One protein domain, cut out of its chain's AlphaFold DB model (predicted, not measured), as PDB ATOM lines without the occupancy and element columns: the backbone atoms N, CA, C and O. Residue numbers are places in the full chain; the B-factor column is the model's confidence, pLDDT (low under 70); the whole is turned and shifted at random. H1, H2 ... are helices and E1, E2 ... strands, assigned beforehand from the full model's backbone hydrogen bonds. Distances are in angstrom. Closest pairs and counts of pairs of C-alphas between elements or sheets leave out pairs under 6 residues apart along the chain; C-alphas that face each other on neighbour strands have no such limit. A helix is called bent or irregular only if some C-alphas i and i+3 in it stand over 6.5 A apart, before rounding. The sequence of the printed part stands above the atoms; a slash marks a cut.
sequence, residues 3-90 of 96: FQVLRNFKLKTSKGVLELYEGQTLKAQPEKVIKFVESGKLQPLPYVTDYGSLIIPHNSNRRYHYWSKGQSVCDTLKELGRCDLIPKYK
ATOM      1  N   PHE A   3     -26.808 -29.671  37.082       89.19
ATOM      2  CA  PHE A   3     -25.380 -29.400  37.093       89.19
ATOM      3  C   PHE A   3     -24.635 -30.695  37.379       89.19
ATOM      4  O   PHE A   3     -25.100 -31.513  38.167       89.19
ATOM      5  N   GLN A   4     -23.483 -30.875  36.757       90.19
ATOM      6  CA  GLN A   4     -22.552 -31.940  37.074       90.19
ATOM      7  C   GLN A   4     -21.482 -31.411  38.023       90.19
ATOM      8  O   GLN A   4     -20.940 -30.320  37.827       90.19
ATOM      9  N   VAL A   5     -21.189 -32.199  39.049       91.94
ATOM     10  CA  VAL A   5     -20.149 -31.927  40.030       91.94
ATOM     11  C   VAL A   5     -18.804 -32.334  39.448       91.94
ATOM     12  O   VAL A   5     -18.606 -33.486  39.070       91.94
ATOM     13  N   LEU A   6     -17.892 -31.368  39.358       88.06
ATOM     14  CA  LEU A   6     -16.539 -31.561  38.837       88.06
ATOM     15  C   LEU A   6     -15.507 -31.803  39.932       88.06
ATOM     16  O   LEU A   6     -14.430 -32.298  39.644       88.06
ATOM     17  N   ARG A   7     -15.793 -31.384  41.166       87.50
ATOM     18  CA  ARG A   7     -14.897 -31.538  42.316       87.50
ATOM     19  C   ARG A   7     -15.713 -31.752  43.571       87.50
ATOM     20  O   ARG A   7     -16.784 -31.170  43.695       87.50
ATOM     21  N   ASN A   8     -15.173 -32.496  44.528       90.31
ATOM     22  CA  ASN A   8     -15.833 -32.747  45.807       90.31
ATOM     23  C   ASN A   8     -16.004 -31.442  46.604       90.31
ATOM     24  O   ASN A   8     -15.038 -30.701  46.813       90.31
ATOM     25  N   PHE A   9     -17.221 -31.151  47.066       86.88
ATOM     26  CA  PHE A   9     -17.481 -29.990  47.921       86.88
ATOM     27  C   PHE A   9     -18.744 -30.149  48.764       86.88
ATOM     28  O   PHE A   9     -19.632 -30.944  48.465       86.88
ATOM     29  N   LYS A  10     -18.829 -29.350  49.829       85.94
ATOM     30  CA  LYS A  10     -19.977 -29.332  50.734       85.94
ATOM     31  C   LYS A  10     -20.873 -28.139  50.411       85.94
ATOM     32  O   LYS A  10     -20.409 -26.999  50.384       85.94
ATOM     33  N   LEU A  11     -22.153 -28.401  50.178       83.12
ATOM     34  CA  LEU A  11     -23.171 -27.409  49.853       83.12
ATOM     35  C   LEU A  11     -24.094 -27.234  51.055       83.12
ATOM     36  O   LEU A  11     -24.797 -28.156  51.459       83.12
ATOM     37  N   LYS A  12     -24.097 -26.043  51.656       77.88
ATOM     38  CA  LYS A  12     -24.999 -25.747  52.770       77.88
ATOM     39  C   LYS A  12     -26.372 -25.384  52.210       77.88
ATOM     40  O   LYS A  12     -26.534 -24.349  51.570       77.88
ATOM     41  N   THR A  13     -27.348 -26.252  52.429       77.81
ATOM     42  CA  THR A  13     -28.748 -26.043  52.048       77.81
ATOM     43  C   THR A  13     -29.589 -25.755  53.290       77.81
ATOM     44  O   THR A  13     -29.158 -26.021  54.411       77.81
ATOM     45  N   SER A  14     -30.821 -25.268  53.113       72.75
ATOM     46  CA  SER A  14     -31.768 -25.075  54.226       72.75
ATOM     47  C   SER A  14     -32.088 -26.367  54.990       72.75
ATOM     48  O   SER A  14     -32.573 -26.294  56.110       72.75
ATOM     49  N   LYS A  15     -31.818 -27.541  54.399       73.00
ATOM     50  CA  LYS A  15     -32.032 -28.862  55.010       73.00
ATOM     51  C   LYS A  15     -30.778 -29.447  55.674       73.00
ATOM     52  O   LYS A  15     -30.853 -30.532  56.235       73.00
ATOM     53  N   GLY A  16     -29.638 -28.759  55.597       81.69
ATOM     54  CA  GLY A  16     -28.358 -29.237  56.121       81.69
ATOM     55  C   GLY A  16     -27.218 -29.163  55.107       81.69
ATOM     56  O   GLY A  16     -27.347 -28.591  54.019       81.69
ATOM     57  N   VAL A  17     -26.073 -29.725  55.490       84.31
ATOM     58  CA  VAL A  17     -24.875 -29.814  54.647       84.31
ATOM     59  C   VAL A  17     -25.012 -31.023  53.726       84.31
ATOM     60  O   VAL A  17     -25.074 -32.152  54.198       84.31
ATOM     61  N   LEU A  18     -25.069 -30.780  52.420       83.88
ATOM     62  CA  LEU A  18     -25.056 -31.812  51.391       83.88
ATOM     63  C   LEU A  18     -23.621 -31.981  50.886       83.88
ATOM     64  O   LEU A  18     -23.039 -31.035  50.353       83.88
ATOM     65  N   GLU A  19     -23.038 -33.161  51.061       88.31
ATOM     66  CA  GLU A  19     -21.727 -33.488  50.498       88.31
ATOM     67  C   GLU A  19     -21.916 -33.993  49.069       88.31
ATOM     68  O   GLU A  19     -22.628 -34.966  48.835       88.31
ATOM     69  N   LEU A  20     -21.328 -33.279  48.111       89.19
ATOM     70  CA  LEU A  20     -21.380 -33.624  46.699       89.19
ATOM     71  C   LEU A  20     -20.029 -34.143  46.247       89.19
ATOM     72  O   LEU A  20     -18.991 -33.533  46.528       89.19
ATOM     73  N   TYR A  21     -20.072 -35.238  45.502       88.81
ATOM     74  CA  TYR A  21     -18.893 -35.910  44.977       88.81
ATOM     75  C   TYR A  21     -18.773 -35.700  43.469       88.81
ATOM     76  O   TYR A  21     -19.770 -35.519  42.769       88.81
ATOM     77  N   GLU A  22     -17.542 -35.708  42.972       90.25
ATOM     78  CA  GLU A  22     -17.224 -35.640  41.551       90.25
ATOM     79  C   GLU A  22     -17.992 -36.708  40.757       90.25
ATOM     80  O   GLU A  22     -18.132 -37.853  41.182       90.25
ATOM     81  N   GLY A  23     -18.546 -36.307  39.611       85.69
ATOM     82  CA  GLY A  23     -19.381 -37.157  38.765       85.69
ATOM     83  C   GLY A  23     -20.867 -37.156  39.137       85.69
ATOM     84  O   GLY A  23     -21.693 -37.525  38.304       85.69
ATOM     85  N   GLN A  24     -21.241 -36.675  40.327       89.12
ATOM     86  CA  GLN A  24     -22.644 -36.588  40.728       89.12
ATOM     87  C   GLN A  24     -23.386 -35.476  39.969       89.12
ATOM     88  O   GLN A  24     -22.812 -34.448  39.601       89.12
ATOM     89  N   THR A  25     -24.690 -35.657  39.756       89.06
ATOM     90  CA  THR A  25     -25.570 -34.622  39.207       89.06
ATOM     91  C   THR A  25     -26.413 -33.977  40.305       89.06
ATOM     92  O   THR A  25     -26.952 -34.639  41.188       89.06
ATOM     93  N   LEU A  26     -26.527 -32.652  40.255       87.19
ATOM     94  CA  LEU A  26     -27.279 -31.834  41.196       87.19
ATOM     95  C   LEU A  26     -28.318 -31.008  40.438       87.19
ATOM     96  O   LEU A  26     -27.979 -30.185  39.586       87.19
ATOM     97  N   LYS A  27     -29.593 -31.151  40.803       87.88
ATOM     98  CA  LYS A  27     -30.653 -30.254  40.332       87.88
ATOM     99  C   LYS A  27     -30.735 -29.041  41.259       87.88
ATOM    100  O   LYS A  27     -31.140 -29.164  42.411       87.88
ATOM    101  N   ALA A  28     -30.353 -27.872  40.756       85.62
ATOM    102  CA  ALA A  28     -30.346 -26.632  41.529       85.62
ATOM    103  C   ALA A  28     -30.765 -25.419  40.681       85.62
ATOM    104  O   ALA A  28     -30.872 -25.488  39.450       85.62
ATOM    105  N   GLN A  29     -31.032 -24.305  41.364       83.81
ATOM    106  CA  GLN A  29     -31.235 -23.004  40.727       83.81
ATOM    107  C   GLN A  29     -29.873 -22.369  40.419       83.81
ATOM    108  O   GLN A  29     -29.024 -22.355  41.315       83.81
ATOM    109  N   PRO A  30     -29.664 -21.828  39.202       82.75
ATOM    110  CA  PRO A  30     -28.383 -21.260  38.780       82.75
ATOM    111  C   PRO A  30     -27.891 -20.164  39.729       82.75
ATOM    112  O   PRO A  30     -26.724 -20.173  40.093       82.75
ATOM    113  N   GLU A  31     -28.778 -19.305  40.230       85.25
ATOM    114  CA  GLU A  31     -28.442 -18.209  41.154       85.25
ATOM    115  C   GLU A  31     -27.759 -18.686  42.441       85.25
ATOM    116  O   GLU A  31     -26.816 -18.067  42.931       85.25
ATOM    117  N   LYS A  32     -28.190 -19.832  42.980       84.00
ATOM    118  CA  LYS A  32     -27.618 -20.393  44.214       84.00
ATOM    119  C   LYS A  32     -26.280 -21.074  43.976       84.00
ATOM    120  O   LYS A  32     -25.489 -21.207  44.908       84.00
ATOM    121  N   VAL A  33     -26.044 -21.535  42.749       86.38
ATOM    122  CA  VAL A  33     -24.856 -22.313  42.400       86.38
ATOM    123  C   VAL A  33     -23.857 -21.567  41.522       86.38
ATOM    124  O   VAL A  33     -22.794 -22.113  41.242       86.38
ATOM    125  N   ILE A  34     -24.144 -20.316  41.150       86.38
ATOM    126  CA  ILE A  34     -23.315 -19.505  40.250       86.38
ATOM    127  C   ILE A  34     -21.876 -19.390  40.753       86.38
ATOM    128  O   ILE A  34     -20.953 -19.686  40.007       86.38
ATOM    129  N   LYS A  35     -21.686 -19.149  42.056       88.06
ATOM    130  CA  LYS A  35     -20.361 -19.099  42.697       88.06
ATOM    131  C   LYS A  35     -19.572 -20.398  42.511       88.06
ATOM    132  O   LYS A  35     -18.357 -20.381  42.344       88.06
ATOM    133  N   PHE A  36     -20.257 -21.542  42.547       87.94
ATOM    134  CA  PHE A  36     -19.620 -22.846  42.362       87.94
ATOM    135  C   PHE A  36     -19.308 -23.117  40.890       87.94
ATOM    136  O   PHE A  36     -18.261 -23.693  40.594       87.94
ATOM    137  N   VAL A  37     -20.172 -22.662  39.984       87.69
ATOM    138  CA  VAL A  37     -19.949 -22.731  38.537       87.69
ATOM    139  C   VAL A  37     -18.759 -21.863  38.122       87.69
ATOM    140  O   VAL A  37     -17.858 -22.353  37.451       87.69
ATOM    141  N   GLU A  38     -18.694 -20.619  38.595       86.25
ATOM    142  CA  GLU A  38     -17.570 -19.703  38.352       86.25
ATOM    143  C   GLU A  38     -16.260 -20.235  38.934       86.25
ATOM    144  O   GLU A  38     -15.213 -20.148  38.302       86.25
ATOM    145  N   SER A  39     -16.315 -20.871  40.109       86.94
ATOM    146  CA  SER A  39     -15.144 -21.522  40.710       86.94
ATOM    147  C   SER A  39     -14.715 -22.826  40.014       86.94
ATOM    148  O   SER A  39     -13.762 -23.465  40.460       86.94
ATOM    149  N   GLY A  40     -15.441 -23.274  38.981       85.81
ATOM    150  CA  GLY A  40     -15.163 -24.523  38.264       85.81
ATOM    151  C   GLY A  40     -15.452 -25.802  39.062       85.81
ATOM    152  O   GLY A  40     -14.946 -26.869  38.724       85.81
ATOM    153  N   LYS A  41     -16.248 -25.721  40.137       88.44
ATOM    154  CA  LYS A  41     -16.683 -26.887  40.934       88.44
ATOM    155  C   LYS A  41     -17.918 -27.563  40.350       88.44
ATOM    156  O   LYS A  41     -18.130 -28.754  40.566       88.44
ATOM    157  N   LEU A  42     -18.728 -26.800  39.625       90.94
ATOM    158  CA  LEU A  42     -19.915 -27.275  38.928       90.94
ATOM    159  C   LEU A  42     -19.851 -26.861  37.464       90.94
ATOM    160  O   LEU A  42     -19.382 -25.775  37.142       90.94
ATOM    161  N   GLN A  43     -20.424 -27.681  36.598       91.31
ATOM    162  CA  GLN A  43     -20.732 -27.294  35.227       91.31
ATOM    163  C   GLN A  43     -22.202 -27.577  34.944       91.31
ATOM    164  O   GLN A  43     -22.716 -28.616  35.361       91.31
ATOM    165  N   PRO A  44     -22.926 -26.684  34.267       91.88
ATOM    166  CA  PRO A  44     -24.281 -26.996  33.860       91.88
ATOM    167  C   PRO A  44     -24.286 -28.079  32.784       91.88
ATOM    168  O   PRO A  44     -23.434 -28.105  31.896       91.88
ATOM    169  N   LEU A  45     -25.270 -28.967  32.868       91.38
ATOM    170  CA  LEU A  45     -25.538 -29.947  31.828       91.38
ATOM    171  C   LEU A  45     -26.525 -29.380  30.801       91.38
ATOM    172  O   LEU A  45     -27.333 -28.506  31.145       91.38
ATOM    173  N   PRO A  46     -26.490 -29.885  29.558       91.88
ATOM    174  CA  PRO A  46     -27.560 -29.658  28.601       91.88
ATOM    175  C   PRO A  46     -28.913 -30.047  29.189       91.88
ATOM    176  O   PRO A  46     -29.019 -30.992  29.970       91.88
ATOM    177  N   TYR A  47     -29.958 -29.320  28.820       90.31
ATOM    178  CA  TYR A  47     -31.313 -29.637  29.247       90.31
ATOM    179  C   TYR A  47     -32.317 -29.235  28.178       90.31
ATOM    180  O   TYR A  47     -32.054 -28.380  27.338       90.31
ATOM    181  N   VAL A  48     -33.484 -29.860  28.226       90.12
ATOM    182  CA  VAL A  48     -34.599 -29.540  27.342       90.12
ATOM    183  C   VAL A  48     -35.592 -28.678  28.114       90.12
ATOM    184  O   VAL A  48     -35.941 -29.007  29.247       90.12
ATOM    185  N   THR A  49     -36.016 -27.563  27.525       88.31
ATOM    186  CA  THR A  49     -37.075 -26.709  28.081       88.31
ATOM    187  C   THR A  49     -38.445 -27.365  27.932       88.31
ATOM    188  O   THR A  49     -38.632 -28.254  27.103       88.31
ATOM    189  N   ASP A  50     -39.442 -26.892  28.677       84.38
ATOM    190  CA  ASP A  50     -40.824 -27.378  28.548       84.38
ATOM    191  C   ASP A  50     -41.395 -27.186  27.127       84.38
ATOM    192  O   ASP A  50     -42.220 -27.969  26.673       84.38
ATOM    193  N   TYR A  51     -40.864 -26.219  26.368       84.69
ATOM    194  CA  TYR A  51     -41.183 -25.978  24.954       84.69
ATOM    195  C   TYR A  51     -40.488 -26.949  23.974       84.69
ATOM    196  O   TYR A  51     -40.536 -26.763  22.755       84.69
ATOM    197  N   GLY A  52     -39.782 -27.963  24.482       84.38
ATOM    198  CA  GLY A  52     -39.088 -28.960  23.668       84.38
ATOM    199  C   GLY A  52     -37.862 -28.407  22.942       84.38
ATOM    200  O   GLY A  52     -37.544 -28.865  21.842       84.38
ATOM    201  N   SER A  53     -37.199 -27.392  23.501       88.25
ATOM    202  CA  SER A  53     -35.955 -26.846  22.951       88.25
ATOM    203  C   SER A  53     -34.759 -27.279  23.796       88.25
ATOM    204  O   SER A  53     -34.726 -27.037  25.001       88.25
ATOM    205  N   LEU A  54     -33.772 -27.916  23.165       89.62
ATOM    206  CA  LEU A  54     -32.477 -28.218  23.758       89.62
ATOM    207  C   LEU A  54     -31.691 -26.925  23.980       89.62
ATOM    208  O   LEU A  54     -31.410 -26.186  23.037       89.62
ATOM    209  N   ILE A  55     -31.295 -26.698  25.224       90.69
ATOM    210  CA  ILE A  55     -30.407 -25.621  25.635       90.69
ATOM    211  C   ILE A  55     -29.091 -26.242  26.088       90.69
ATOM    212  O   ILE A  55     -29.056 -27.062  27.007       90.69
ATOM    213  N   ILE A  56     -28.006 -25.823  25.442       90.62
ATOM    214  CA  ILE A  56     -26.638 -26.201  25.791       90.62
ATOM    215  C   ILE A  56     -25.934 -24.939  26.300       90.62
ATOM    216  O   ILE A  56     -25.612 -24.057  25.503       90.62
ATOM    217  N   PRO A  57     -25.736 -24.798  27.620       89.00
ATOM    218  CA  PRO A  57     -25.094 -23.615  28.181       89.00
ATOM    219  C   PRO A  57     -23.646 -23.454  27.697       89.00
ATOM    220  O   PRO A  57     -22.904 -24.424  27.581       89.00
ATOM    221  N   HIS A  58     -23.195 -22.219  27.476       84.94
ATOM    222  CA  HIS A  58     -21.830 -21.957  26.991       84.94
ATOM    223  C   HIS A  58     -20.731 -22.422  27.968       84.94
ATOM    224  O   HIS A  58     -19.608 -22.713  27.576       84.94
ATOM    225  N   ASN A  59     -21.054 -22.512  29.254       85.38
ATOM    226  CA  ASN A  59     -20.190 -23.013  30.322       85.38
ATOM    227  C   ASN A  59     -20.379 -24.513  30.615       85.38
ATOM    228  O   ASN A  59     -19.818 -25.012  31.590       85.38
ATOM    229  N   SER A  60     -21.173 -25.240  29.819       87.62
ATOM    230  CA  SER A  60     -21.198 -26.703  29.887       87.62
ATOM    231  C   SER A  60     -19.893 -27.295  29.355       87.62
ATOM    232  O   SER A  60     -19.130 -26.623  28.659       87.62
ATOM    233  N   ASN A  61     -19.665 -28.584  29.614       87.50
ATOM    234  CA  ASN A  61     -18.539 -29.305  29.026       87.50
ATOM    235  C   ASN A  61     -18.512 -29.112  27.497       87.50
ATOM    236  O   ASN A  61     -19.543 -29.285  26.839       87.50
ATOM    237  N   ARG A  62     -17.331 -28.810  26.938       88.12
ATOM    238  CA  ARG A  62     -17.112 -28.648  25.488       88.12
ATOM    239  C   ARG A  62     -17.582 -29.848  24.676       88.12
ATOM    240  O   ARG A  62     -17.980 -29.674  23.531       88.12
ATOM    241  N   ARG A  63     -17.606 -31.047  25.271       90.31
ATOM    242  CA  ARG A  63     -18.156 -32.237  24.617       90.31
ATOM    243  C   ARG A  63     -19.592 -32.029  24.138       90.31
ATOM    244  O   ARG A  63     -19.962 -32.635  23.156       90.31
ATOM    245  N   TYR A  64     -20.390 -31.181  24.786       90.06
ATOM    246  CA  TYR A  64     -21.776 -30.919  24.387       90.06
ATOM    247  C   TYR A  64     -21.905 -29.824  23.320       90.06
ATOM    248  O   TYR A  64     -22.970 -29.642  22.739       90.06
ATOM    249  N   HIS A  65     -20.844 -29.060  23.058       90.56
ATOM    250  CA  HIS A  65     -20.871 -27.957  22.100       90.56
ATOM    251  C   HIS A  65     -20.713 -28.507  20.685       90.56
ATOM    252  O   HIS A  65     -19.605 -28.558  20.152       90.56
ATOM    253  N   TYR A  66     -21.822 -28.905  20.056       87.31
ATOM    254  CA  TYR A  66     -21.815 -29.424  18.680       87.31
ATOM    255  C   TYR A  66     -21.150 -28.448  17.688       87.31
ATOM    256  O   TYR A  66     -20.484 -28.866  16.747       87.31
ATOM    257  N   TRP A  67     -21.258 -27.137  17.939       87.25
ATOM    258  CA  TRP A  67     -20.613 -26.073  17.156       87.25
ATOM    259  C   TRP A  67     -19.097 -25.950  17.393       87.25
ATOM    260  O   TRP A  67     -18.424 -25.187  16.709       87.25
ATOM    261  N   SER A  68     -18.542 -26.681  18.361       88.12
ATOM    262  CA  SER A  68     -17.125 -26.658  18.743       88.12
ATOM    263  C   SER A  68     -16.477 -28.043  18.614       88.12
ATOM    264  O   SER A  68     -15.651 -28.434  19.436       88.12
ATOM    265  N   LYS A  69     -16.860 -28.811  17.583       86.12
ATOM    266  CA  LYS A  69     -16.420 -30.207  17.373       86.12
ATOM    267  C   LYS A  69     -16.772 -31.152  18.538       86.12
ATOM    268  O   LYS A  69     -16.106 -32.166  18.732       86.12
ATOM    269  N   GLY A  70     -17.790 -30.808  19.325       89.19
ATOM    270  CA  GLY A  70     -18.362 -31.693  20.334       89.19
ATOM    271  C   GLY A  70     -19.247 -32.785  19.725       89.19
ATOM    272  O   GLY A  70     -19.313 -32.975  18.511       89.19
ATOM    273  N   GLN A  71     -19.957 -33.494  20.595       89.19
ATOM    274  CA  GLN A  71     -20.964 -34.488  20.258       89.19
ATOM    275  C   GLN A  71     -22.154 -33.856  19.529       89.19
ATOM    276  O   GLN A  71     -22.452 -32.667  19.679       89.19
ATOM    277  N   SER A  72     -22.865 -34.669  18.750       89.12
ATOM    278  CA  SER A  72     -24.029 -34.200  18.006       89.12
ATOM    279  C   SER A  72     -25.183 -33.803  18.939       89.12
ATOM    280  O   SER A  72     -25.322 -34.291  20.070       89.12
ATOM    281  N   VAL A  73     -26.074 -32.938  18.446       88.44
ATOM    282  CA  VAL A  73     -27.338 -32.615  19.133       88.44
ATOM    283  C   VAL A  73     -28.147 -33.887  19.404       88.44
ATOM    284  O   VAL A  73     -28.700 -34.047  20.489       88.44
ATOM    285  N   CYS A  74     -28.162 -34.824  18.453       88.88
ATOM    286  CA  CYS A  74     -28.881 -36.089  18.580       88.88
ATOM    287  C   CYS A  74     -28.327 -36.956  19.717       88.88
ATOM    288  O   CYS A  74     -29.108 -37.487  20.500       88.88
ATOM    289  N   ASP A  75     -27.005 -37.083  19.841       90.44
ATOM    290  CA  ASP A  75     -26.399 -37.875  20.919       90.44
ATOM    291  C   ASP A  75     -26.605 -37.217  22.282       90.44
ATOM    292  O   ASP A  75     -26.933 -37.898  23.249       90.44
ATOM    293  N   THR A  76     -26.558 -35.883  22.341       90.44
ATOM    294  CA  THR A  76     -26.944 -35.133  23.547       90.44
ATOM    295  C   THR A  76     -28.385 -35.423  23.957       90.44
ATOM    296  O   THR A  76     -28.655 -35.682  25.126       90.44
ATOM    297  N   LEU A  77     -29.322 -35.428  23.008       89.88
ATOM    298  CA  LEU A  77     -30.722 -35.750  23.287       89.88
ATOM    299  C   LEU A  77     -30.908 -37.199  23.749       89.88
ATOM    300  O   LEU A  77     -31.709 -37.431  24.652       89.88
ATOM    301  N   LYS A  78     -30.149 -38.154  23.192       89.75
ATOM    302  CA  LYS A  78     -30.137 -39.546  23.671       89.75
ATOM    303  C   LYS A  78     -29.652 -39.639  25.117       89.75
ATOM    304  O   LYS A  78     -30.303 -40.305  25.913       89.75
ATOM    305  N   GLU A  79     -28.567 -38.945  25.475       89.56
ATOM    306  CA  GLU A  79     -28.063 -38.915  26.859       89.56
ATOM    307  C   GLU A  79     -29.077 -38.306  27.837       89.56
ATOM    308  O   GLU A  79     -29.174 -38.734  28.984       89.56
ATOM    309  N   LEU A  80     -29.874 -37.337  27.379       87.44
ATOM    310  CA  LEU A  80     -30.965 -36.754  28.165       87.44
ATOM    311  C   LEU A  80     -32.235 -37.620  28.198       87.44
ATOM    312  O   LEU A  80     -33.204 -37.236  28.854       87.44
ATOM    313  N   GLY A  81     -32.271 -38.746  27.478       87.00
ATOM    314  CA  GLY A  81     -33.465 -39.582  27.326       87.00
ATOM    315  C   GLY A  81     -34.587 -38.916  26.524       87.00
ATOM    316  O   GLY A  81     -35.730 -39.361  26.576       87.00
ATOM    317  N   ARG A  82     -34.282 -37.843  25.784       86.75
ATOM    318  CA  ARG A  82     -35.237 -37.046  24.996       86.75
ATOM    319  C   ARG A  82     -35.156 -37.370  23.508       86.75
ATOM    320  O   ARG A  82     -35.047 -36.490  22.653       86.75
ATOM    321  N   CYS A  83     -35.200 -38.667  23.203       85.19
ATOM    322  CA  CYS A  83     -35.206 -39.176  21.832       85.19
ATOM    323  C   CYS A  83     -36.427 -38.696  21.028       85.19
ATOM    324  O   CYS A  83     -36.348 -38.616  19.804       85.19
ATOM    325  N   ASP A  84     -37.514 -38.316  21.712       88.00
ATOM    326  CA  ASP A  84     -38.724 -37.710  21.142       88.00
ATOM    327  C   ASP A  84     -38.436 -36.442  20.331       88.00
ATOM    328  O   ASP A  84     -39.144 -36.139  19.374       88.00
ATOM    329  N   LEU A  85     -37.367 -35.719  20.673       86.62
ATOM    330  CA  LEU A  85     -37.002 -34.471  20.011       86.62
ATOM    331  C   LEU A  85     -36.006 -34.651  18.869       86.62
ATOM    332  O   LEU A  85     -35.816 -33.718  18.097       86.62
ATOM    333  N   ILE A  86     -35.393 -35.826  18.705       86.06
ATOM    334  CA  ILE A  86     -34.438 -36.077  17.614       86.06
ATOM    335  C   ILE A  86     -35.020 -35.704  16.235       86.06
ATOM    336  O   ILE A  86     -34.315 -35.023  15.490       86.06
ATOM    337  N   PRO A  87     -36.279 -36.046  15.887       84.56
ATOM    338  CA  PRO A  87     -36.870 -35.655  14.606       84.56
ATOM    339  C   PRO A  87     -36.926 -34.139  14.382       84.56
ATOM    340  O   PRO A  87     -36.748 -33.692  13.259       84.56
ATOM    341  N   LYS A  88     -37.111 -33.340  15.445       83.19
ATOM    342  CA  LYS A  88     -37.117 -31.866  15.379       83.19
ATOM    343  C   LYS A  88     -35.740 -31.295  15.030       83.19
ATOM    344  O   LYS A  88     -35.651 -30.221  14.444       83.19
ATOM    345  N   TYR A  89     -34.676 -31.993  15.425       80.12
ATOM    346  CA  TYR A  89     -33.287 -31.571  15.222       80.12
ATOM    347  C   TYR A  89     -32.602 -32.256  14.038       80.12
ATOM    348  O   TYR A  89     -31.518 -31.833  13.637       80.12
ATOM    349  N   LYS A  90     -33.224 -33.282  13.453       76.12
ATOM    350  CA  LYS A  90     -32.857 -33.769  12.127       76.12
ATOM    351  C   LYS A  90     -33.318 -32.732  11.109       76.12
ATOM    352  O   LYS A  90     -34.513 -32.531  10.917       76.12
TER     353      LYS A  90
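What this domain is: This is residues 3 to 90 of the 96 residues of an uncharacterized protein of Planctomycetes bacterium GWF2_39_10 (UniProt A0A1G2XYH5). What shape do these atoms make? An elongated body has a small three-stranded sheet, E4 E1 E5, with H1 over one face; the strand hairpin E2 and E3 makes one end and the helical hairpin H2 and H3 the other, with the looped residues 45 to 72 linking E5 to H2. What is it built of? The printed part has 88 residues, under half in named elements, in the order E1 E2 E3 E4 H1 E5 H2 H3, a mixed class with antiparallel sheets. It is only just compact, close to loose, with a radius of gyration of the C-alphas of 14.3 A and spans of 44 by 26 by 20 A.

How they stand to each other: How do the sheet's strands pair? Inner strand E1, residues 3 to 5, is antiparallel to edge strands E4, residues 25 to 27, and E5, residues 42 to 44. N 3 and O 26, and N 4 and O 43, are within hydrogen-bond range, each pair at 2.8 A. Where is H1? H1, residues 30 to 38, is on this sheet at a height of 8.9 A, over E5 and only just not over E1, on which 2 of its C-alphas fall; its closest C-alphas to E5 are Phe 36 and Leu 42, 5.6 A. E4, H1 and E5 form a split strand-helix-strand unit, two strands running the same way with E1 between them, its crossover right-handed. What are the hairpins? E2, residues 9 to 13, and E3, residues 16 to 20, form an antiparallel one, with N 11 and O 18 within hydrogen-bond range at 2.8 A. H2, residues 73 to 79, and H3, residues 83 to 89, touch, opposite ways at a shallow tilt of 6 degrees, closest at C-alphas Cys 74 and Ile 86, 5.6 A. Do the helix backbones hold O i to N i+4 pairs within hydrogen-bond range? Every pair in H2 is, 3 of 5 in H1 and 1 of 3 in H3, where 3 of 4 O i to N i+3 pairs are.

Where its parts are: Where are the anchors? E1 begins at C-alpha 3, (-25.380, -29.400, 37.093), and H3 ends at C-alpha 89, (-33.287, -31.571, 15.222). How long are the longer elements? E2 spans 12.6 A, E3 12.5 A and H1 10.9 A. H1 and H3 are irregular: C-alphas 32 and 35 are 7.5 A apart, 84 and 87 7.1 A.

The domain as a whole: How large is it? The two C-alphas farthest apart, Gly 16 and Lys 90, are 44.5 A apart. Are there cuts or weak places? The printed part has no cut, its one long link is E5 to H2, and no printed residue is under 70 in pLDDT.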